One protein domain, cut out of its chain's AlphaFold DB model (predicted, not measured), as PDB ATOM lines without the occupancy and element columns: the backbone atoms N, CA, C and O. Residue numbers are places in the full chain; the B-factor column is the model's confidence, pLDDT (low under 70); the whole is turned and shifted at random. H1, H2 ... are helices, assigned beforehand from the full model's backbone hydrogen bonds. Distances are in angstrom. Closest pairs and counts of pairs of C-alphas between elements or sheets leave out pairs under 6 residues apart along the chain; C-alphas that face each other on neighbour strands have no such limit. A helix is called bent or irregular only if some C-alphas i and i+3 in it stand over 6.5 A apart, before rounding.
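AT A GLANCE: This is residues 2 to 176 of the 182 residues of an uncharacterized protein of Thermococcus gammatolerans (strain DSM 15229 / JCM 11827 / EJ3) (UniProt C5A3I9). What shape do these atoms make? They make an elongated up-and-down bundle of six helices, each running against the one before it, with H2 in the middle and H1, H3, H4, H5 and H6 around it. What is it built of? The printed part has 175 residues with six named helices, H1 to H6 in chain order, and no named strand, an all-helix class. How large and how dense is it? It is compact, with a radius of gyration of the C-alphas of 16.5 A and spans of 53 by 32 by 27 A.

IN THESE COORDINATES: Where do the first three helices lie? H1 is residues 2 to 25, 34.4 A long, from C-alpha 2 at (67.721, 199.575, 214.320). H2 is residues 27 to 50, 35.7 A, and H3 is residues 57 to 81, 35.2 A. Where do the others lie? H4, the longest, is residues 85 to 115, 42.1 A, with a kink of 30 degrees near residue 100. H5 is residues 124 to 143, 31.8 A. H6 is residues 148 to 174, 38.3 A, ending at C-alpha 174 at (57.906, 203.761, 211.009); it has a kink of 40 degrees near residue 155 and is only just irregular, with C-alphas 154 and 157 6.9 A apart.

HOW THE PARTS SIT: What does the hub, H2, touch? H2 and H1 form a hairpin, closest at the C-alphas of Val 22 and Gly 30, 4.3 A; H2 and H3 form another, closest at those of Ala 35 and Ser 71, 4.4 A. H2 also touches H6, closest at the C-alphas of Val 48 and Ile 170, 6.1 A, and, with parts of itself alone, H4 at those of Met 43 and Tyr 99, 6.8 A, and H5 at those of Val 48 and Pro 124, 6.0 A. Which other helices touch? H1 touches H6 at a shallow tilt of 20 degrees, opposite ways, closest at the C-alphas of Gly 10 and Gly 161, 3.6 A. Among others, H5 and H6 form a hairpin at a shallow tilt of 16 degrees, closest at the C-alphas of Ala 142 and Pro 148, 4.5 A. How are the backbones bonded? In H1 and H3 every O i to N i+4 pair is within hydrogen-bond range, against 16 of 20 in H2, 25 of 27 in H4, 8 of 16 in H5 and 21 of 23 in H6.

THE WHOLE: How far does it reach? The two C-alphas farthest apart are those of Val 24 and Gly 117, 54.2 A. Is it cut, or any link long? The printed part has no cut, and no link is long. Where is confidence low? Residues 52 to 54, 117 to 125 and 176 are under 70.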
ATOM      1  N   ARG A   2      67.631 200.132 215.689       82.50
ATOM      2  CA  ARG A   2      67.721 199.575 214.320       82.50
ATOM      3  C   ARG A   2      68.066 200.614 213.232       82.50
ATOM      4  O   ARG A   2      69.054 200.400 212.541       82.50
ATOM      5  N   PHE A   3      67.402 201.782 213.229       85.00
ATOM      6  CA  PHE A   3      67.709 202.880 212.292       85.00
ATOM      7  C   PHE A   3      69.196 203.249 212.277       85.00
ATOM      8  O   PHE A   3      69.820 203.251 211.223       85.00
ATOM      9  N   ILE A   4      69.753 203.555 213.455       86.69
ATOM     10  CA  ILE A   4      71.139 204.022 213.600       86.69
ATOM     11  C   ILE A   4      72.094 202.965 213.050       86.69
ATOM     12  O   ILE A   4      73.003 203.299 212.300       86.69
ATOM     13  N   ARG A   5      71.853 201.689 213.369       90.88
ATOM     14  CA  ARG A   5      72.673 200.583 212.875       90.88
ATOM     15  C   ARG A   5      72.623 200.494 211.348       90.88
ATOM     16  O   ARG A   5      73.670 200.523 210.720       90.88
ATOM     17  N   SER A   6      71.429 200.434 210.758       91.62
ATOM     18  CA  SER A   6      71.260 200.304 209.302       91.62
ATOM     19  C   SER A   6      71.837 201.509 208.554       91.62
ATOM     20  O   SER A   6      72.604 201.341 207.610       91.62
ATOM     21  N   PHE A   7      71.546 202.725 209.020       92.12
ATOM     22  CA  PHE A   7      72.027 203.953 208.393       92.12
ATOM     23  C   PHE A   7      73.551 204.103 208.489       92.12
ATOM     24  O   PHE A   7      74.194 204.358 207.474       92.12
ATOM     25  N   LEU A   8      74.146 203.905 209.674       93.12
ATOM     26  CA  LEU A   8      75.598 204.026 209.850       93.12
ATOM     27  C   LEU A   8      76.357 202.934 209.098       93.12
ATOM     28  O   LEU A   8      77.348 203.242 208.443       93.12
ATOM     29  N   SER A   9      75.889 201.682 209.143       95.44
ATOM     30  CA  SER A   9      76.478 200.607 208.339       95.44
ATOM     31  C   SER A   9      76.371 200.915 206.848       95.44
ATOM     32  O   SER A   9      77.332 200.709 206.112       95.44
ATOM     33  N   GLY A  10      75.237 201.460 206.402       95.12
ATOM     34  CA  GLY A  10      75.056 201.833 205.009       95.12
ATOM     35  C   GLY A  10      75.994 202.953 204.559       95.12
ATOM     36  O   GLY A  10      76.671 202.829 203.541       95.12
ATOM     37  N   PHE A  11      76.111 204.008 205.364       94.81
ATOM     38  CA  PHE A  11      77.029 205.114 205.094       94.81
ATOM     39  C   PHE A  11      78.499 204.674 205.129       94.81
ATOM     40  O   PHE A  11      79.281 205.062 204.264       94.81
ATOM     41  N   PHE A  12      78.869 203.806 206.075       96.81
ATOM     42  CA  PHE A  12      80.207 203.222 206.137       96.81
ATOM     43  C   PHE A  12      80.557 202.456 204.857       96.81
ATOM     44  O   PHE A  12      81.659 202.609 204.340       96.81
ATOM     45  N   LEU A  13      79.628 201.672 204.306       97.00
ATOM     46  CA  LEU A  13      79.871 200.938 203.063       97.00
ATOM     47  C   LEU A  13      79.987 201.858 201.832       97.00
ATOM     48  O   LEU A  13      80.792 201.575 200.944       97.00
ATOM     49  N   ILE A  14      79.258 202.984 201.799       95.25
ATOM     50  CA  ILE A  14      79.460 204.037 200.786       95.25
ATOM     51  C   ILE A  14      80.878 204.609 200.882       95.25
ATOM     52  O   ILE A  14      81.577 204.699 199.869       95.25
ATOM     53  N   LEU A  15      81.325 204.959 202.092       96.19
ATOM     54  CA  LEU A  15      82.686 205.450 202.313       96.19
ATOM     55  C   LEU A  15      83.729 204.403 201.927       96.19
ATOM     56  O   LEU A  15      84.708 204.739 201.271       96.19
ATOM     57  N   LEU A  16      83.510 203.136 202.279       97.12
ATOM     58  CA  LEU A  16      84.413 202.045 201.931       97.12
ATOM     59  C   LEU A  16      84.568 201.910 200.411       97.12
ATOM     60  O   LEU A  16      85.693 201.828 199.928       97.12
ATOM     61  N   SER A  17      83.466 201.944 199.655       95.81
ATOM     62  CA  SER A  17      83.510 201.906 198.187       95.81
ATOM     63  C   SER A  17      84.292 203.088 197.604       95.81
ATOM     64  O   SER A  17      85.166 202.897 196.757       95.81
ATOM     65  N   SER A  18      84.050 204.299 198.115       95.44
ATOM     66  CA  SER A  18      84.803 205.493 197.722       95.44
ATOM     67  C   SER A  18      86.298 205.351 198.028       95.44
ATOM     68  O   SER A  18      87.121 205.571 197.143       95.44
ATOM     69  N   LEU A  19      86.664 204.911 199.235       97.12
ATOM     70  CA  LEU A  19      88.057 204.742 199.663       97.12
ATOM     71  C   LEU A  19      88.802 203.673 198.855       97.12
ATOM     72  O   LEU A  19      89.972 203.866 198.518       97.12
ATOM     73  N   ILE A  20      88.135 202.569 198.506       95.81
ATOM     74  CA  ILE A  20      88.693 201.562 197.594       95.81
ATOM     75  C   ILE A  20      89.006 202.215 196.242       95.81
ATOM     76  O   ILE A  20      90.106 202.055 195.716       95.81
ATOM     77  N   MET A  21      88.083 203.016 195.709       94.00
ATOM     78  CA  MET A  21      88.275 203.701 194.430       94.00
ATOM     79  C   MET A  21      89.355 204.785 194.490       94.00
ATOM     80  O   MET A  21      90.129 204.893 193.537       94.00
ATOM     81  N   VAL A  22      89.500 205.499 195.617       95.69
ATOM     82  CA  VAL A  22      90.653 206.384 195.866       95.69
ATOM     83  C   VAL A  22      91.958 205.605 195.725       95.69
ATOM     84  O   VAL A  22      92.883 206.056 195.054       95.69
ATOM     85  N   ARG A  23      92.036 204.426 196.347       95.06
ATOM     86  CA  ARG A  23      93.252 203.608 196.346       95.06
ATOM     87  C   ARG A  23      93.607 203.036 194.982       95.06
ATOM     88  O   ARG A  23      94.792 202.907 194.700       95.06
ATOM     89  N   VAL A  24      92.615 202.682 194.170       91.94
ATOM     90  CA  VAL A  24      92.854 202.010 192.883       91.94
ATOM     91  C   VAL A  24      92.964 202.996 191.719       91.94
ATOM     92  O   VAL A  24      93.750 202.764 190.807       91.94
ATOM     93  N   ARG A  25      92.180 204.082 191.721       90.25
ATOM     94  CA  ARG A  25      92.037 205.008 190.579       90.25
ATOM     95  C   ARG A  25      92.216 206.487 190.941       90.25
ATOM     96  O   ARG A  25      91.921 207.356 190.125       90.25
ATOM     97  N   GLY A  26      92.688 206.781 192.151       93.31
ATOM     98  CA  GLY A  26      92.974 208.140 192.605       93.31
ATOM     99  C   GLY A  26      91.781 208.864 193.233       93.31
ATOM    100  O   GLY A  26      90.626 208.438 193.150       93.31
ATOM    101  N   LEU A  27      92.086 209.984 193.895       94.88
ATOM    102  CA  LEU A  27      91.144 210.726 194.739       94.88
ATOM    103  C   LEU A  27      89.902 211.209 193.978       94.88
ATOM    104  O   LEU A  27      88.794 211.069 194.488       94.88
ATOM    105  N   GLU A  28      90.070 211.697 192.750       94.31
ATOM    106  CA  GLU A  28      88.967 212.148 191.896       94.31
ATOM    107  C   GLU A  28      87.931 211.035 191.656       94.31
ATOM    108  O   GLU A  28      86.733 211.237 191.848       94.31
ATOM    109  N   SER A  29      88.390 209.823 191.322       91.81
ATOM    110  CA  SER A  29      87.520 208.654 191.129       91.81
ATOM    111  C   SER A  29      86.789 208.264 192.413       91.81
ATOM    112  O   SER A  29      85.616 207.890 192.374       91.81
ATOM    113  N   GLY A  30      87.453 208.368 193.565       94.50
ATOM    114  CA  GLY A  30      86.816 208.130 194.857       94.50
ATOM    115  C   GLY A  30      85.748 209.169 195.201       94.50
ATOM    116  O   GLY A  30      84.659 208.795 195.643       94.50
ATOM    117  N   LEU A  31      86.021 210.455 194.956       95.19
ATOM    118  CA  LEU A  31      85.051 211.545 195.125       95.19
ATOM    119  C   LEU A  31      83.850 211.372 194.197       95.19
ATOM    120  O   LEU A  31      82.712 211.572 194.616       95.19
ATOM    121  N   TYR A  32      84.096 210.941 192.963       92.56
ATOM    122  CA  TYR A  32      83.059 210.673 191.977       92.56
ATOM    123  C   TYR A  32      82.120 209.552 192.434       92.56
ATOM    124  O   TYR A  32      80.899 209.710 192.439       92.56
ATOM    125  N   VAL A  33      82.687 208.444 192.913       93.31
ATOM    126  CA  VAL A  33      81.915 207.317 193.456       93.31
ATOM    127  C   VAL A  33      81.157 207.712 194.720       93.31
ATOM    128  O   VAL A  33      80.006 207.309 194.892       93.31
ATOM    129  N   PHE A  34      81.754 208.529 195.589       95.12
ATOM    130  CA  PHE A  34      81.057 209.081 196.749       95.12
ATOM    131  C   PHE A  34      79.856 209.936 196.325       95.12
ATOM    132  O   PHE A  34      78.748 209.698 196.803       95.12
ATOM    133  N   ALA A  35      80.048 210.872 195.392       93.94
ATOM    134  CA  ALA A  35      78.988 211.744 194.895       93.94
ATOM    135  C   ALA A  35      77.807 210.946 194.325       93.94
ATOM    136  O   ALA A  35      76.665 211.204 194.705       93.94
ATOM    137  N   ILE A  36      78.086 209.938 193.492       91.31
ATOM    138  CA  ILE A  36      77.054 209.095 192.871       91.31
ATOM    139  C   ILE A  36      76.304 208.258 193.905       91.31
ATOM    140  O   ILE A  36      75.086 208.153 193.848       91.31
ATOM    141  N   ASN A  37      76.985 207.673 194.887       92.38
ATOM    142  CA  ASN A  37      76.280 206.899 195.909       92.38
ATOM    143  C   ASN A  37      75.422 207.799 196.814       92.38
ATOM    144  O   ASN A  37      74.303 207.439 197.178       92.38
ATOM    145  N   VAL A  38      75.925 208.984 197.166       93.50
ATOM    146  CA  VAL A  38      75.233 209.909 198.069       93.50
ATOM    147  C   VAL A  38      74.068 210.627 197.378       93.50
ATOM    148  O   VAL A  38      73.056 210.868 198.035       93.50
ATOM    149  N   MET A  39      74.135 210.910 196.071       91.75
ATOM    150  CA  MET A  39      73.053 211.602 195.345       91.75
ATOM    151  C   MET A  39      71.747 210.800 195.243       91.75
ATOM    152  O   MET A  39      70.693 211.384 195.000       91.75
ATOM    153  N   PHE A  40      71.764 209.486 195.480       89.75
ATOM    154  CA  PHE A  40      70.529 208.700 195.565       89.75
ATOM    155  C   PHE A  40      69.807 208.849 196.910       89.75
ATOM    156  O   PHE A  40      68.589 208.673 196.980       89.75
ATOM    157  N   ILE A  41      70.516 209.234 197.975       92.88
ATOM    158  CA  ILE A  41      69.924 209.412 199.306       92.88
ATOM    159  C   ILE A  41      68.823 210.487 199.293       92.88
ATOM    160  O   ILE A  41      67.757 210.215 199.845       92.88
ATOM    161  N   PRO A  42      68.982 211.656 198.637       92.06
ATOM    162  CA  PRO A  42      67.896 212.616 198.469       92.06
ATOM    163  C   PRO A  42      66.656 212.040 197.778       92.06
ATOM    164  O   PRO A  42      65.525 212.349 198.166       92.06
ATOM    165  N   MET A  43      66.853 211.185 196.773       89.69
ATOM    166  CA  MET A  43      65.763 210.541 196.042       89.69
ATOM    167  C   MET A  43      64.976 209.606 196.967       89.69
ATOM    168  O   MET A  43      63.762 209.757 197.125       89.69
ATOM    169  N   TRP A  44      65.671 208.703 197.662       90.06
ATOM    170  CA  TRP A  44      65.047 207.791 198.622       90.06
ATOM    171  C   TRP A  44      64.443 208.528 199.814       90.06
ATOM    172  O   TRP A  44      63.347 208.193 200.246       90.06
ATOM    173  N   GLY A  45      65.118 209.553 200.333       90.94
ATOM    174  CA  GLY A  45      64.629 210.392 201.425       90.94
ATOM    175  C   GLY A  45      63.324 211.093 201.066       90.94
ATOM    176  O   GLY A  45      62.382 211.075 201.858       90.94
ATOM    177  N   THR A  46      63.220 211.612 199.840       89.06
ATOM    178  CA  THR A  46      61.978 212.193 199.307       89.06
ATOM    179  C   THR A  46      60.867 211.145 199.237       89.06
ATOM    180  O   THR A  46      59.763 211.386 199.731       89.06
ATOM    181  N   MET A  47      61.167 209.950 198.716       87.06
ATOM    182  CA  MET A  47      60.199 208.851 198.678       87.06
ATOM    183  C   MET A  47      59.767 208.429 200.088       87.06
ATOM    184  O   MET A  47      58.588 208.248 200.367       87.06
ATOM    185  N   VAL A  48      60.679 208.302 201.040       88.69
ATOM    186  CA  VAL A  48      60.296 207.911 202.398       88.69
ATOM    187  C   VAL A  48      59.479 209.016 203.078       88.69
ATOM    188  O   VAL A  48      58.494 208.716 203.751       88.69
ATOM    189  N   LEU A  49      59.801 210.294 202.865       87.25
ATOM    190  CA  LEU A  49      59.026 211.413 203.416       87.25
ATOM    191  C   LEU A  49      57.574 211.425 202.935       87.25
ATOM    192  O   LEU A  49      56.685 211.777 203.712       87.25
ATOM    193  N   TRP A  50      57.341 211.057 201.677       81.81
ATOM    194  CA  TRP A  50      56.005 211.024 201.078       81.81
ATOM    195  C   TRP A  50      55.229 209.727 201.348       81.81
ATOM    196  O   TRP A  50      54.035 209.684 201.062       81.81
ATOM    197  N   SER A  51      55.862 208.705 201.929       77.12
ATOM    198  CA  SER A  51      55.185 207.484 202.395       77.12
ATOM    199  C   SER A  51      54.383 207.703 203.696       77.12
ATOM    200  O   SER A  51      54.625 208.681 204.418       77.12
ATOM    201  N   ARG A  52      53.432 206.802 204.018       69.31
ATOM    202  CA  ARG A  52      52.664 206.836 205.290       69.31
ATOM    203  C   ARG A  52      53.590 206.790 206.511       69.31
ATOM    204  O   ARG A  52      54.650 206.165 206.477       69.31
ATOM    205  N   GLY A  53      53.148 207.438 207.586       65.38
ATOM    206  CA  GLY A  53      53.775 207.399 208.910       65.38
ATOM    207  C   GLY A  53      54.103 208.788 209.466       65.38
ATOM    208  O   GLY A  53      54.455 209.714 208.720       65.38
ATOM    209  N   THR A  54      54.007 208.940 210.782       64.06
ATOM    210  CA  THR A  54      54.270 210.189 211.526       64.06
ATOM    211  C   THR A  54      55.695 210.270 212.075       64.06
ATOM    212  O   THR A  54      56.004 211.182 212.838       64.06
ATOM    213  N   GLY A  55      56.580 209.349 211.660       73.12
ATOM    214  CA  GLY A  55      57.980 209.256 212.086       73.12
ATOM    215  C   GLY A  55      58.840 210.493 211.896       73.12
ATOM    216  O   GLY A  55      58.377 211.599 211.635       73.12
ATOM    217  N   LYS A  56      60.154 210.304 212.050       83.25
ATOM    218  CA  LYS A  56      61.136 211.390 212.213       83.25
ATOM    219  C   LYS A  56      61.367 212.194 210.924       83.25
ATOM    220  O   LYS A  56      62.462 212.202 210.368       83.25
ATOM    221  N   ASN A  57      60.352 212.918 210.462       87.44
ATOM    222  CA  ASN A  57      60.354 213.672 209.214       87.44
ATOM    223  C   ASN A  57      61.444 214.748 209.210       87.44
ATOM    224  O   ASN A  57      62.089 214.941 208.187       87.44
ATOM    225  N   LEU A  58      61.689 215.418 210.343       89.69
ATOM    226  CA  LEU A  58      62.778 216.394 210.454       89.69
ATOM    227  C   LEU A  58      64.147 215.736 210.233       89.69
ATOM    228  O   LEU A  58      64.940 216.233 209.444       89.69
ATOM    229  N   LEU A  59      64.396 214.587 210.868       91.25
ATOM    230  CA  LEU A  59      65.640 213.834 210.699       91.25
ATOM    231  C   LEU A  59      65.832 213.389 209.245       91.25
ATOM    232  O   LEU A  59      66.909 213.569 208.688       91.25
ATOM    233  N   ILE A  60      64.785 212.847 208.615       92.50
ATOM    234  CA  ILE A  60      64.851 212.401 207.217       92.50
ATOM    235  C   ILE A  60      65.094 213.598 206.284       92.50
ATOM    236  O   ILE A  60      65.917 213.495 205.377       92.50
ATOM    237  N   LYS A  61      64.451 214.750 206.526       94.06
ATOM    238  CA  LYS A  61      64.713 215.999 205.787       94.06
ATOM    239  C   LYS A  61      66.163 216.456 205.936       94.06
ATOM    240  O   LYS A  61      66.774 216.804 204.934       94.06
ATOM    241  N   LEU A  62      66.717 216.419 207.149       95.25
ATOM    242  CA  LEU A  62      68.118 216.770 207.393       95.25
ATOM    243  C   LEU A  62      69.062 215.821 206.650       95.25
ATOM    244  O   LEU A  62      69.924 216.293 205.925       95.25
ATOM    245  N   ILE A  63      68.853 214.504 206.732       95.06
ATOM    246  CA  ILE A  63      69.654 213.516 205.988       95.06
ATOM    247  C   ILE A  63      69.575 213.766 204.476       95.06
ATOM    248  O   ILE A  63      70.598 213.752 203.792       95.06
ATOM    249  N   THR A  64      68.375 214.027 203.955       94.12
ATOM    250  CA  THR A  64      68.126 214.340 202.537       94.12
ATOM    251  C   THR A  64      68.882 215.604 202.118       94.12
ATOM    252  O   THR A  64      69.562 215.608 201.099       94.12
ATOM    253  N   LEU A  65      68.810 216.673 202.915       95.38
ATOM    254  CA  LEU A  65      69.477 217.938 202.609       95.38
ATOM    255  C   LEU A  65      71.001 217.819 202.721       95.38
ATOM    256  O   LEU A  65      71.713 218.253 201.821       95.38
ATOM    257  N   THR A  66      71.508 217.215 203.796       96.06
ATOM    258  CA  THR A  66      72.947 217.028 204.003       96.06
ATOM    259  C   THR A  66      73.543 216.152 202.909       96.06
ATOM    260  O   THR A  66      74.571 216.519 202.357       96.06
ATOM    261  N   SER A  67      72.889 215.049 202.531       95.56
ATOM    262  CA  SER A  67      73.359 214.214 201.415       95.56
ATOM    263  C   SER A  67      73.367 214.971 200.087       95.56
ATOM    264  O   SER A  67      74.365 214.911 199.371       95.56
ATOM    265  N   LEU A  68      72.327 215.756 199.787       94.62
ATOM    266  CA  LEU A  68      72.306 216.604 198.595       94.62
ATOM    267  C   LEU A  68      73.493 217.578 198.590       94.62
ATOM    268  O   LEU A  68      74.268 217.584 197.635       94.62
ATOM    269  N   LEU A  69      73.690 218.337 199.670       95.81
ATOM    270  CA  LEU A  69      74.804 219.282 199.793       95.81
ATOM    271  C   LEU A  69      76.169 218.589 199.702       95.81
ATOM    272  O   LEU A  69      77.057 219.093 199.024       95.81
ATOM    273  N   SER A  70      76.340 217.420 200.328       95.56
ATOM    274  CA  SER A  70      77.583 216.645 200.243       95.56
ATOM    275  C   SER A  70      77.856 216.140 198.826       95.56
ATOM    276  O   SER A  70      78.995 216.229 198.369       95.56
ATOM    277  N   SER A  71      76.836 215.648 198.112       94.81
ATOM    278  CA  SER A  71      76.984 215.221 196.714       94.81
ATOM    279  C   SER A  71      77.338 216.388 195.792       94.81
ATOM    280  O   SER A  71      78.305 216.290 195.042       94.81
ATOM    281  N   VAL A  72      76.639 217.524 195.909       94.62
ATOM    282  CA  VAL A  72      76.926 218.736 195.127       94.62
ATOM    283  C   VAL A  72      78.313 219.279 195.464       94.62
ATOM    284  O   VAL A  72      79.050 219.658 194.563       94.62
ATOM    285  N   GLY A  73      78.705 219.266 196.738       96.12
ATOM    286  CA  GLY A  73      80.039 219.668 197.172       96.12
ATOM    287  C   GLY A  73      81.134 218.794 196.560       96.12
ATOM    288  O   GLY A  73      82.095 219.323 196.008       96.12
ATOM    289  N   ALA A  74      80.968 217.468 196.581       96.38
ATOM    290  CA  ALA A  74      81.913 216.542 195.955       96.38
ATOM    291  C   ALA A  74      82.012 216.756 194.434       96.38
ATOM    292  O   ALA A  74      83.116 216.795 193.893       96.38
ATOM    293  N   LEU A  75      80.883 216.970 193.750       95.69
ATOM    294  CA  LEU A  75      80.863 217.298 192.319       95.69
ATOM    295  C   LEU A  75      81.494 218.666 192.031       95.69
ATOM    296  O   LEU A  75      82.195 218.810 191.035       95.69
ATOM    297  N   GLY A  76      81.304 219.648 192.913       95.75
ATOM    298  CA  GLY A  76      81.960 220.951 192.833       95.75
ATOM    299  C   GLY A  76      83.478 220.841 192.951       95.75
ATOM    300  O   GLY A  76      84.193 221.492 192.198       95.75
ATOM    301  N   VAL A  77      83.981 219.966 193.829       96.38
ATOM    302  CA  VAL A  77      85.419 219.664 193.909       96.38
ATOM    303  C   VAL A  77      85.916 219.033 192.606       96.38
ATOM    304  O   VAL A  77      86.945 219.458 192.093       96.38
ATOM    305  N   ILE A  78      85.185 218.074 192.031       95.69
ATOM    306  CA  ILE A  78      85.546 217.459 190.739       95.69
ATOM    307  C   ILE A  78      85.595 218.515 189.623       95.69
ATOM    308  O   ILE A  78      86.590 218.617 188.910       95.69
ATOM    309  N   ALA A  79      84.570 219.359 189.521       95.62
ATOM    310  CA  ALA A  79      84.502 220.396 188.497       95.62
ATOM    311  C   ALA A  79      85.604 221.458 188.655       95.62
ATOM    312  O   ALA A  79      86.271 221.800 187.687       95.62
ATOM    313  N   LEU A  80      85.807 221.981 189.867       95.69
ATOM    314  CA  LEU A  80      86.655 223.155 190.096       95.69
ATOM    315  C   LEU A  80      88.121 222.813 190.372       95.69
ATOM    316  O   LEU A  80      89.003 223.568 189.976       95.69
ATOM    317  N   VAL A  81      88.397 221.711 191.075       96.25
ATOM    318  CA  VAL A  81      89.768 221.330 191.459       96.25
ATOM    319  C   VAL A  81      90.400 220.428 190.405       96.25
ATOM    320  O   VAL A  81      91.576 220.589 190.092       96.25
ATOM    321  N   TYR A  82      89.621 219.505 189.836       94.38
ATOM    322  CA  TYR A  82      90.102 218.576 188.809       94.38
ATOM    323  C   TYR A  82      89.812 219.050 187.380       94.38
ATOM    324  O   TYR A  82      90.231 218.394 186.433       94.38
ATOM    325  N   ASN A  83      89.153 220.204 187.213       93.88
ATOM    326  CA  ASN A  83      88.735 220.758 185.920       93.88
ATOM    327  C   ASN A  83      87.852 219.803 185.090       93.88
ATOM    328  O   ASN A  83      87.761 219.953 183.873       93.88
ATOM    329  N   ASP A  84      87.171 218.850 185.736       93.25
ATOM    330  CA  ASP A  84      86.327 217.861 185.061       93.25
ATOM    331  C   ASP A  84      84.839 218.234 185.169       93.25
ATOM    332  O   ASP A  84      84.030 217.641 185.895       93.25
ATOM    333  N   PHE A  85      84.482 219.300 184.450       92.12
ATOM    334  CA  PHE A  85      83.112 219.807 184.391       92.12
ATOM    335  C   PHE A  85      82.162 218.839 183.690       92.12
ATOM    336  O   PHE A  85      81.000 218.738 184.084       92.12
ATOM    337  N   GLU A  86      82.627 218.124 182.666       90.75
ATOM    338  CA  GLU A  86      81.797 217.193 181.900       90.75
ATOM    339  C   GLU A  86      81.320 216.043 182.789       90.75
ATOM    340  O   GLU A  86      80.125 215.749 182.857       90.75
ATOM    341  N   LYS A  87      82.228 215.449 183.567       86.75
ATOM    342  CA  LYS A  87      81.890 214.371 184.495       86.75
ATOM    343  C   LYS A  87      80.972 214.841 185.615       86.75
ATOM    344  O   LYS A  87      80.005 214.149 185.941       86.75
ATOM    345  N   ALA A  88      81.233 216.021 186.184       90.56
ATOM    346  CA  ALA A  88      80.387 216.589 187.229       90.56
ATOM    347  C   ALA A  88      78.969 216.898 186.718       90.56
ATOM    348  O   ALA A  88      77.978 216.495 187.330       90.56
ATOM    349  N   THR A  89      78.857 217.566 185.567       90.38
ATOM    350  CA  THR A  89      77.563 217.912 184.958       90.38
ATOM    351  C   THR A  89      76.811 216.682 184.462       90.38
ATOM    352  O   THR A  89      75.603 216.604 184.666       90.38
ATOM    353  N   GLY A  90      77.502 215.677 183.915       89.00
ATOM    354  CA  GLY A  90      76.899 214.406 183.515       89.00
ATOM    355  C   GLY A  90      76.201 213.691 184.674       89.00
ATOM    356  O   GLY A  90      75.095 213.170 184.508       89.00
ATOM    357  N   VAL A  91      76.790 213.728 185.874       87.62
ATOM    358  CA  VAL A  91      76.162 213.184 187.089       87.62
ATOM    359  C   VAL A  91      74.940 213.999 187.502       87.62
ATOM    360  O   VAL A  91      73.894 213.417 187.784       87.62
ATOM    361  N   ILE A  92      75.030 215.332 187.486       89.88
ATOM    362  CA  ILE A  92      73.895 216.213 187.816       89.88
ATOM    363  C   ILE A  92      72.728 215.978 186.851       89.88
ATOM    364  O   ILE A  92      71.587 215.837 187.287       89.88
ATOM    365  N   VAL A  93      73.000 215.901 185.548       90.31
ATOM    366  CA  VAL A  93      71.976 215.654 184.523       90.31
ATOM    367  C   VAL A  93      71.339 214.281 184.715       90.31
ATOM    368  O   VAL A  93      70.116 214.177 184.684       90.31
ATOM    369  N   SER A  94      72.139 213.244 184.980       85.81
ATOM    370  CA  SER A  94      71.628 211.891 185.244       85.81
ATOM    371  C   SER A  94      70.747 211.864 186.497       85.81
ATOM    372  O   SER A  94      69.644 211.317 186.466       85.81
ATOM    373  N   PHE A  95      71.174 212.532 187.575       86.38
ATOM    374  CA  PHE A  95      70.368 212.702 188.785       86.38
ATOM    375  C   PHE A  95      69.033 213.390 188.488       86.38
ATOM    376  O   PHE A  95      67.987 212.897 188.903       86.38
ATOM    377  N   LEU A  96      69.052 214.509 187.759       88.12
ATOM    378  CA  LEU A  96      67.842 215.246 187.397       88.12
ATOM    379  C   LEU A  96      66.915 214.411 186.513       88.12
ATOM    380  O   LEU A  96      65.708 214.428 186.735       88.12
ATOM    381  N   ALA A  97      67.457 213.651 185.559       88.56
ATOM    382  CA  ALA A  97      66.678 212.752 184.716       88.56
ATOM    383  C   ALA A  97      65.967 211.682 185.558       88.56
ATOM    384  O   ALA A  97      64.747 211.544 185.466       88.56
ATOM    385  N   TRP A  98      66.690 210.991 186.447       85.19
ATOM    386  CA  TRP A  98      66.093 210.031 187.379       85.19
ATOM    387  C   TRP A  98      65.063 210.701 188.299       85.19
ATOM    388  O   TRP A  98      63.957 210.190 188.487       85.19
ATOM    389  N   TYR A  99      65.373 211.873 188.851       84.00
ATOM    390  CA  TYR A  99      64.452 212.607 189.715       84.00
ATOM    391  C   TYR A  99      63.156 212.971 188.976       84.00
ATOM    392  O   TYR A  99      62.060 212.712 189.474       84.00
ATOM    393  N   LEU A 100      63.253 213.507 187.762       86.88
ATOM    394  CA  LEU A 100      62.097 213.885 186.953       86.88
ATOM    395  C   LEU A 100      61.296 212.677 186.464       86.88
ATOM    396  O   LEU A 100      60.076 212.761 186.422       86.88
ATOM    397  N   LEU A 101      61.938 211.558 186.132       84.94
ATOM    398  CA  LEU A 101      61.236 210.362 185.657       84.94
ATOM    399  C   LEU A 101      60.434 209.662 186.760       84.94
ATOM    400  O   LEU A 101      59.405 209.064 186.464       84.94
ATOM    401  N   PHE A 102      60.873 209.738 188.020       77.62
ATOM    402  CA  PHE A 102      60.279 208.936 189.098       77.62
ATOM    403  C   PHE A 102      59.640 209.776 190.200       77.62
ATOM    404  O   PHE A 102      58.503 209.518 190.591       77.62
ATOM    405  N   ILE A 103      60.320 210.816 190.680       80.88
ATOM    406  CA  ILE A 103      59.791 211.658 191.757       80.88
ATOM    407  C   ILE A 103      58.689 212.586 191.232       80.88
ATOM    408  O   ILE A 103      57.671 212.754 191.904       80.88
ATOM    409  N   ALA A 104      58.834 213.160 190.032       79.38
ATOM    410  CA  ALA A 104      57.841 214.109 189.520       79.38
ATOM    411  C   ALA A 104      56.466 213.464 189.223       79.38
ATOM    412  O   ALA A 104      55.460 214.017 189.676       79.38
ATOM    413  N   PRO A 105      56.358 212.282 188.581       80.44
ATOM    414  CA  PRO A 105      55.073 211.604 188.418       80.44
ATOM    415  C   PRO A 105      54.458 211.195 189.755       80.44
ATOM    416  O   PRO A 105      53.253 211.357 189.945       80.44
ATOM    417  N   MET A 106      55.276 210.735 190.712       78.31
ATOM    418  CA  MET A 106      54.810 210.438 192.070       78.31
ATOM    419  C   MET A 106      54.247 211.682 192.764       78.31
ATOM    420  O   MET A 106      53.202 211.604 193.411       78.31
ATOM    421  N   TYR A 107      54.889 212.839 192.597       80.44
ATOM    422  CA  TYR A 107      54.388 214.115 193.102       80.44
ATOM    423  C   TYR A 107      53.053 214.504 192.455       80.44
ATOM    424  O   TYR A 107      52.111 214.873 193.157       80.44
ATOM    425  N   CYS A 108      52.941 214.382 191.129       80.31
ATOM    426  CA  CYS A 108      51.702 214.656 190.401       80.31
ATOM    427  C   CYS A 108      50.561 213.738 190.858       80.31
ATOM    428  O   CYS A 108      49.465 214.221 191.149       80.31
ATOM    429  N   ALA A 109      50.827 212.435 190.996       76.69
ATOM    430  CA  ALA A 109      49.863 211.460 191.499       76.69
ATOM    431  C   ALA A 109      49.419 211.795 192.929       76.69
ATOM    432  O   ALA A 109      48.220 211.810 193.217       76.69
ATOM    433  N   LYS A 110      50.372 212.137 193.807       76.06
ATOM    434  CA  LYS A 110      50.094 212.575 195.179       76.06
ATOM    435  C   LYS A 110      49.172 213.792 195.202       76.06
ATOM    436  O   LYS A 110      48.117 213.738 195.823       76.06
ATOM    437  N   LYS A 111      49.530 214.853 194.477       76.50
ATOM    438  CA  LYS A 111      48.753 216.099 194.415       76.50
ATOM    439  C   LYS A 111      47.355 215.883 193.831       76.50
ATOM    440  O   LYS A 111      46.400 216.512 194.279       76.50
ATOM    441  N   SER A 112      47.223 215.001 192.839       77.38
ATOM    442  CA  SER A 112      45.928 214.648 192.251       77.38
ATOM    443  C   SER A 112      45.006 213.962 193.259       77.38
ATOM    444  O   SER A 112      43.816 214.261 193.278       77.38
ATOM    445  N   ARG A 113      45.541 213.074 194.103       72.44
ATOM    446  CA  ARG A 113      44.757 212.359 195.122       72.44
ATOM    447  C   ARG A 113      44.459 213.200 196.361       72.44
ATOM    448  O   ARG A 113      43.343 213.160 196.864       72.44
ATOM    449  N   GLU A 114      45.396 214.045 196.789       76.88
ATOM    450  CA  GLU A 114      45.133 215.026 197.854       76.88
ATOM    451  C   GLU A 114      43.948 215.935 197.491       76.88
ATOM    452  O   GLU A 114      43.118 216.243 198.343       76.88
ATOM    453  N   ARG A 115      43.813 216.306 196.209       77.19
ATOM    454  CA  ARG A 115      42.659 217.066 195.701       77.19
ATOM    455  C   ARG A 115      41.343 216.288 195.727       77.19
ATOM    456  O   ARG A 115      40.300 216.918 195.844       77.19
ATOM    457  N   SER A 116      41.375 214.960 195.627       78.25
ATOM    458  CA  SER A 116      40.185 214.108 195.741       78.25
ATOM    459  C   SER A 116      39.864 213.714 197.189       78.25
ATOM    460  O   SER A 116      39.011 212.861 197.407       78.25
ATOM    461  N   GLY A 117      40.545 214.304 198.182       67.75
ATOM    462  CA  GLY A 117      40.377 213.967 199.600       67.75
ATOM    463  C   GLY A 117      41.003 212.626 199.995       67.75
ATOM    464  O   GLY A 117      40.889 212.205 201.143       67.75
ATOM    465  N   GLU A 118      41.694 211.960 199.068       62.72
ATOM    466  CA  GLU A 118      42.367 210.693 199.317       62.72
ATOM    467  C   GLU A 118      43.838 210.938 199.653       62.72
ATOM    468  O   GLU A 118      44.604 211.516 198.881       62.72
ATOM    469  N   GLN A 119      44.284 210.445 200.804       60.12
ATOM    470  CA  GLN A 119      45.696 210.515 201.149       60.12
ATOM    471  C   GLN A 119      46.471 209.469 200.339       60.12
ATOM    472  O   GLN A 119      46.438 208.271 200.652       60.12
ATOM    473  N   LEU A 120      47.184 209.918 199.296       56.19
ATOM    474  CA  LEU A 120      48.104 209.049 198.573       56.19
ATOM    475  C   LEU A 120      49.194 208.622 199.539       56.19
ATOM    476  O   LEU A 120      50.008 209.419 200.003       56.19
ATOM    477  N   SER A 121      49.193 207.340 199.841       57.06
ATOM    478  CA  SER A 121      50.235 206.762 200.641       57.06
ATOM    479  C   SER A 121      50.564 205.406 200.082       57.06
ATOM    480  O   SER A 121      49.771 204.469 200.175       57.06
ATOM    481  N   TYR A 122      51.790 205.299 199.608       65.12
ATOM    482  CA  TYR A 122      52.403 204.015 199.369       65.12
ATOM    483  C   TYR A 122      53.051 203.506 200.662       65.12
ATOM    484  O   TYR A 122      53.572 204.297 201.467       65.12
ATOM    485  N   PRO A 123      53.023 202.183 200.879       63.47
ATOM    486  CA  PRO A 123      53.813 201.529 201.902       63.47
ATOM    487  C   PRO A 123      55.281 201.977 201.824       63.47
ATOM    488  O   PRO A 123      55.883 201.916 200.751       63.47
ATOM    489  N   PRO A 124      55.919 202.353 202.947       64.12
ATOM    490  CA  PRO A 124      57.351 202.657 202.967       64.12
ATOM    491  C   PRO A 124      58.219 201.529 202.384       64.12
ATOM    492  O   PRO A 124      59.294 201.780 201.853       64.12
ATOM    493  N   THR A 125      57.741 200.279 202.445       67.56
ATOM    494  CA  THR A 125      58.394 199.105 201.850       67.56
ATOM    495  C   THR A 125      58.586 199.196 200.349       67.56
ATOM    496  O   THR A 125      59.489 198.534 199.853       67.56
ATOM    497  N   ASP A 126      57.791 199.991 199.639       74.62
ATOM    498  CA  ASP A 126      57.858 200.058 198.180       74.62
ATOM    499  C   ASP A 126      58.983 200.987 197.715       74.62
ATOM    500  O   ASP A 126      59.522 200.817 196.624       74.62
ATOM    501  N   ALA A 127      59.439 201.896 198.589       74.38
ATOM    502  CA  ALA A 127      60.602 202.736 198.321       74.38
ATOM    503  C   ALA A 127      61.857 201.886 198.031       74.38
ATOM    504  O   ALA A 127      62.677 202.272 197.202       74.38
ATOM    505  N   LYS A 128      61.977 200.689 198.633       76.81
ATOM    506  CA  LYS A 128      63.121 199.782 198.424       76.81
ATOM    507  C   LYS A 128      63.297 199.352 196.965       76.81
ATOM    508  O   LYS A 128      64.415 199.061 196.565       76.81
ATOM    509  N   TYR A 129      62.225 199.316 196.168       78.06
ATOM    510  CA  TYR A 129      62.316 198.927 194.757       78.06
ATOM    511  C   TYR A 129      63.071 199.968 193.924       78.06
ATOM    512  O   TYR A 129      63.728 199.611 192.952       78.06
ATOM    513  N   PHE A 130      63.085 201.229 194.364       77.50
ATOM    514  CA  PHE A 130      63.845 202.303 193.726       77.50
ATOM    515  C   PHE A 130      65.358 202.219 194.008       77.50
ATOM    516  O   PHE A 130      66.141 203.007 193.485       77.50
ATOM    517  N   TRP A 131      65.812 201.231 194.784       86.00
ATOM    518  CA  TRP A 131      67.233 200.890 194.875       86.00
ATOM    519  C   TRP A 131      67.796 200.345 193.553       86.00
ATOM    520  O   TRP A 131      68.986 200.495 193.284       86.00
ATOM    521  N   VAL A 132      66.953 199.769 192.685       83.56
ATOM    522  CA  VAL A 132      67.381 199.251 191.373       83.56
ATOM    523  C   VAL A 132      68.018 200.331 190.487       83.56
ATOM    524  O   VAL A 132      68.863 200.026 189.654       83.56
ATOM    525  N   PHE A 133      67.690 201.609 190.688       80.94
ATOM    526  CA  PHE A 133      68.288 202.702 189.914       80.94
ATOM    527  C   PHE A 133      69.767 202.899 190.229       80.94
ATOM    528  O   PHE A 133      70.572 203.107 189.325       80.94
ATOM    529  N   GLN A 134      70.155 202.711 191.491       87.50
ATOM    530  CA  GLN A 134      71.562 202.738 191.873       87.50
ATOM    531  C   GLN A 134      72.338 201.579 191.231       87.50
ATOM    532  O   GLN A 134      73.508 201.750 190.891       87.50
ATOM    533  N   TRP A 135      71.695 200.424 191.012       88.69
ATOM    534  CA  TRP A 135      72.285 199.319 190.247       88.69
ATOM    535  C   TRP A 135      72.527 199.674 188.795       88.69
ATOM    536  O   TRP A 135      73.598 199.366 188.283       88.69
ATOM    537  N   ILE A 136      71.549 200.305 188.144       86.25
ATOM    538  CA  ILE A 136      71.668 200.709 186.743       86.25
ATOM    539  C   ILE A 136      72.849 201.668 186.589       86.25
ATOM    540  O   ILE A 136      73.740 201.396 185.787       86.25
ATOM    541  N   ASP A 137      72.924 202.714 187.413       82.94
ATOM    542  CA  ASP A 137      74.021 203.681 187.335       82.94
ATOM    543  C   ASP A 137      75.370 203.037 187.679       82.94
ATOM    544  O   ASP A 137      76.345 203.220 186.955       82.94
ATOM    545  N   THR A 138      75.427 202.193 188.714       85.81
ATOM    546  CA  THR A 138      76.647 201.439 189.055       85.81
ATOM    547  C   THR A 138      77.090 200.517 187.916       85.81
ATOM    548  O   THR A 138      78.284 200.412 187.630       85.81
ATOM    549  N   GLY A 139      76.141 199.875 187.235       85.94
ATOM    550  CA  GLY A 139      76.397 199.052 186.058       85.94
ATOM    551  C   GLY A 139      76.936 199.875 184.890       85.94
ATOM    552  O   GLY A 139      77.931 199.486 184.283       85.94
ATOM    553  N   ILE A 140      76.348 201.043 184.618       84.62
ATOM    554  CA  ILE A 140      76.824 201.968 183.580       84.62
ATOM    555  C   ILE A 140      78.261 202.415 183.875       84.62
ATOM    556  O   ILE A 140      79.100 202.398 182.974       84.62
ATOM    557  N   LEU A 141      78.567 202.777 185.124       81.62
ATOM    558  CA  LEU A 141      79.922 203.161 185.531       81.62
ATOM    559  C   LEU A 141      80.934 202.037 185.328       81.62
ATOM    560  O   LEU A 141      82.035 202.277 184.838       81.62
ATOM    561  N   ALA A 142      80.558 200.817 185.704       87.31
ATOM    562  CA  ALA A 142      81.404 199.652 185.529       87.31
ATOM    563  C   ALA A 142      81.682 199.391 184.042       87.31
ATOM    564  O   ALA A 142      82.841 199.295 183.645       87.31
ATOM    565  N   VAL A 143      80.643 199.341 183.205       89.75
ATOM    566  CA  VAL A 143      80.767 199.032 181.769       89.75
ATOM    567  C   VAL A 143      81.570 200.089 181.008       89.75
ATOM    568  O   VAL A 143      82.268 199.745 180.060       89.75
ATOM    569  N   LYS A 144      81.529 201.356 181.436       84.69
ATOM    570  CA  LYS A 144      82.341 202.435 180.848       84.69
ATOM    571  C   LYS A 144      83.824 202.395 181.239       84.69
ATOM    572  O   LYS A 144      84.589 203.223 180.760       84.69
ATOM    573  N   SER A 145      84.228 201.496 182.133       83.81
ATOM    574  CA  SER A 145      85.616 201.387 182.579       83.81
ATOM    575  C   SER A 145      86.398 200.340 181.786       83.81
ATOM    576  O   SER A 145      85.827 199.357 181.326       83.81
ATOM    577  N   ASP A 146      87.723 200.484 181.731       86.38
ATOM    578  CA  ASP A 146      88.601 199.494 181.081       86.38
ATOM    579  C   ASP A 146      88.609 198.121 181.780       86.38
ATOM    580  O   ASP A 146      89.016 197.119 181.199       86.38
ATOM    581  N   GLU A 147      88.144 198.049 183.034       88.88
ATOM    582  CA  GLU A 147      88.087 196.814 183.826       88.88
ATOM    583  C   GLU A 147      86.689 196.635 184.461       88.88
ATOM    584  O   GLU A 147      86.554 196.732 185.690       88.88
ATOM    585  N   PRO A 148      85.630 196.357 183.670       90.38
ATOM    586  CA  PRO A 148      84.248 196.473 184.133       90.38
ATOM    587  C   PRO A 148      83.907 195.638 185.359       90.38
ATOM    588  O   PRO A 148      83.352 196.151 186.329       90.38
ATOM    589  N   LEU A 149      84.284 194.357 185.355       91.31
ATOM    590  CA  LEU A 149      83.993 193.455 186.469       91.31
ATOM    591  C   LEU A 149      84.676 193.921 187.759       91.31
ATOM    592  O   LEU A 149      84.081 193.894 188.832       91.31
ATOM    593  N   LYS A 150      85.920 194.381 187.656       89.31
ATOM    594  CA  LYS A 150      86.717 194.802 188.807       89.31
ATOM    595  C   LYS A 150      86.173 196.098 189.408       89.31
ATOM    596  O   LYS A 150      86.000 196.179 190.620       89.31
ATOM    597  N   VAL A 151      85.834 197.076 188.564       88.75
ATOM    598  CA  VAL A 151      85.180 198.317 189.004       88.75
ATOM    599  C   VAL A 151      83.826 198.013 189.627       88.75
ATOM    600  O   VAL A 151      83.544 198.505 190.713       88.75
ATOM    601  N   PHE A 152      83.026 197.136 189.019       91.81
ATOM    602  CA  PHE A 152      81.757 196.706 189.595       91.81
ATOM    603  C   PHE A 152      81.927 196.128 191.012       91.81
ATOM    604  O   PHE A 152      81.221 196.538 191.935       91.81
ATOM    605  N   LEU A 153      82.912 195.245 191.222       92.38
ATOM    606  CA  LEU A 153      83.215 194.679 192.542       92.38
ATOM    607  C   LEU A 153      83.612 195.751 193.571       92.38
ATOM    608  O   LEU A 153      83.231 195.648 194.736       92.38
ATOM    609  N   TYR A 154      84.328 196.801 193.161       91.88
ATOM    610  CA  TYR A 154      84.673 197.924 194.044       91.88
ATOM    611  C   TYR A 154      83.482 198.830 194.379       91.88
ATOM    612  O   TYR A 154      83.484 199.503 195.415       91.88
ATOM    613  N   LEU A 155      82.444 198.824 193.542       92.25
ATOM    614  CA  LEU A 155      81.203 199.571 193.754       92.25
ATOM    615  C   LEU A 155      80.162 198.791 194.577       92.25
ATOM    616  O   LEU A 155      79.281 199.409 195.178       92.25
ATOM    617  N   LEU A 156      80.287 197.460 194.687       93.31
ATOM    618  CA  LEU A 156      79.370 196.606 195.461       93.31
ATOM    619  C   LEU A 156      79.143 197.065 196.912       93.31
ATOM    620  O   LEU A 156      77.983 197.071 197.336       93.31
ATOM    621  N   PRO A 157      80.168 197.478 197.688       95.12
ATOM    622  CA  PRO A 157      79.924 198.011 199.023       95.12
ATOM    623  C   PRO A 157      78.981 199.221 198.983       95.12
ATOM    624  O   PRO A 157      78.034 199.274 199.759       95.12
ATOM    625  N   GLY A 158      79.151 200.141 198.028       92.75
ATOM    626  CA  GLY A 158      78.283 201.311 197.870       92.75
ATOM    627  C   GLY A 158      76.831 200.937 197.558       92.75
ATOM    628  O   GLY A 158      75.909 201.501 198.153       92.75
ATOM    629  N   LEU A 159      76.620 199.916 196.719       92.69
ATOM    630  CA  LEU A 159      75.291 199.372 196.413       92.69
ATOM    631  C   LEU A 159      74.596 198.800 197.651       92.69
ATOM    632  O   LEU A 159      73.447 199.148 197.938       92.69
ATOM    633  N   ILE A 160      75.291 197.945 198.405       94.56
ATOM    634  CA  ILE A 160      74.768 197.385 199.661       94.56
ATOM    635  C   ILE A 160      74.519 198.518 200.664       94.56
ATOM    636  O   ILE A 160      73.499 198.535 201.355       94.56
ATOM    637  N   GLY A 161      75.420 199.499 200.707       94.69
ATOM    638  CA  GLY A 161      75.316 200.667 201.565       94.69
ATOM    639  C   GLY A 161      74.059 201.490 201.303       94.69
ATOM    640  O   GLY A 161      73.328 201.819 202.239       94.69
ATOM    641  N   GLY A 162      73.754 201.738 200.029       93.00
ATOM    642  CA  GLY A 162      72.525 202.398 199.599       93.00
ATOM    643  C   GLY A 162      71.264 201.655 200.042       93.00
ATOM    644  O   GLY A 162      70.355 202.262 200.613       93.00
ATOM    645  N   TYR A 163      71.249 200.325 199.896       93.12
ATOM    646  CA  TYR A 163      70.141 199.488 200.370       93.12
ATOM    647  C   TYR A 163      69.929 199.592 201.893       93.12
ATOM    648  O   TYR A 163      68.803 199.716 202.380       93.12
ATOM    649  N   LEU A 164      71.011 199.583 202.675       94.19
ATOM    650  CA  LEU A 164      70.919 199.729 204.131       94.19
ATOM    651  C   LEU A 164      70.454 201.130 204.550       94.19
ATOM    652  O   LEU A 164      69.697 201.255 205.518       94.19
ATOM    653  N   ILE A 165      70.849 202.173 203.814       94.50
ATOM    654  CA  ILE A 165      70.372 203.539 204.055       94.50
ATOM    655  C   ILE A 165      68.870 203.625 203.822       94.50
ATOM    656  O   ILE A 165      68.171 204.116 204.707       94.50
ATOM    657  N   ILE A 166      68.346 203.122 202.698       92.38
ATOM    658  CA  ILE A 166      66.901 203.183 202.441       92.38
ATOM    659  C   ILE A 166      66.101 202.402 203.488       92.38
ATOM    660  O   ILE A 166      65.083 202.906 203.969       92.38
ATOM    661  N   LEU A 167      66.591 201.239 203.934       91.19
ATOM    662  CA  LEU A 167      65.990 200.515 205.056       91.19
ATOM    663  C   LEU A 167      66.007 201.344 206.343       91.19
ATOM    664  O   LEU A 167      64.984 201.434 207.023       91.19
ATOM    665  N   GLY A 168      67.127 201.999 206.655       91.94
ATOM    666  CA  GLY A 168      67.222 202.913 207.789       91.94
ATOM    667  C   GLY A 168      66.193 204.045 207.700       91.94
ATOM    668  O   GLY A 168      65.457 204.289 208.655       91.94
ATOM    669  N   LEU A 169      66.078 204.706 206.548       91.69
ATOM    670  CA  LEU A 169      65.097 205.775 206.342       91.69
ATOM    671  C   LEU A 169      63.662 205.273 206.572       91.69
ATOM    672  O   LEU A 169      62.899 205.909 207.304       91.69
ATOM    673  N   ILE A 170      63.315 204.106 206.021       89.75
ATOM    674  CA  ILE A 170      62.013 203.454 206.229       89.75
ATOM    675  C   ILE A 170      61.768 203.167 207.719       89.75
ATOM    676  O   ILE A 170      60.682 203.438 208.235       89.75
ATOM    677  N   GLU A 171      62.765 202.651 208.438       88.81
ATOM    678  CA  GLU A 171      62.667 202.402 209.880       88.81
ATOM    679  C   GLU A 171      62.470 203.697 210.679       88.81
ATOM    680  O   GLU A 171      61.646 203.735 211.592       88.81
ATOM    681  N   ALA A 172      63.176 204.776 210.327       87.75
ATOM    682  CA  ALA A 172      63.019 206.083 210.969       87.75
ATOM    683  C   ALA A 172      61.614 206.674 210.762       87.75
ATOM    684  O   ALA A 172      61.101 207.374 211.643       87.75
ATOM    685  N   LYS A 173      60.992 206.378 209.617       87.50
ATOM    686  CA  LYS A 173      59.617 206.773 209.291       87.50
ATOM    687  C   LYS A 173      58.575 205.959 210.062       87.50
ATOM    688  O   LYS A 173      57.601 206.536 210.529       87.50
ATOM    689  N   ARG A 174      58.807 204.659 210.257       83.00
ATOM    690  CA  ARG A 174      57.906 203.761 211.009       83.00
ATOM    691  C   ARG A 174      58.002 203.918 212.522       83.00
ATOM    692  O   ARG A 174      57.019 203.721 213.221       83.00
ATOM    693  N   ALA A 175      59.168 204.291 213.042       74.12
ATOM    694  CA  ALA A 175      59.392 204.404 214.483       74.12
ATOM    695  C   ALA A 175      58.562 205.503 215.182       74.12
ATOM    696  O   ALA A 175      58.544 205.529 216.407       74.12
ATOM    697  N   GLY A 176      57.915 206.417 214.442       57.16
ATOM    698  CA  GLY A 176      56.963 207.367 215.038       57.16
ATOM    699  C   GLY A 176      55.552 206.822 215.200       57.16
ATOM    700  O   GLY A 176      54.832 207.313 216.059       57.16
TER     701      GLY A 176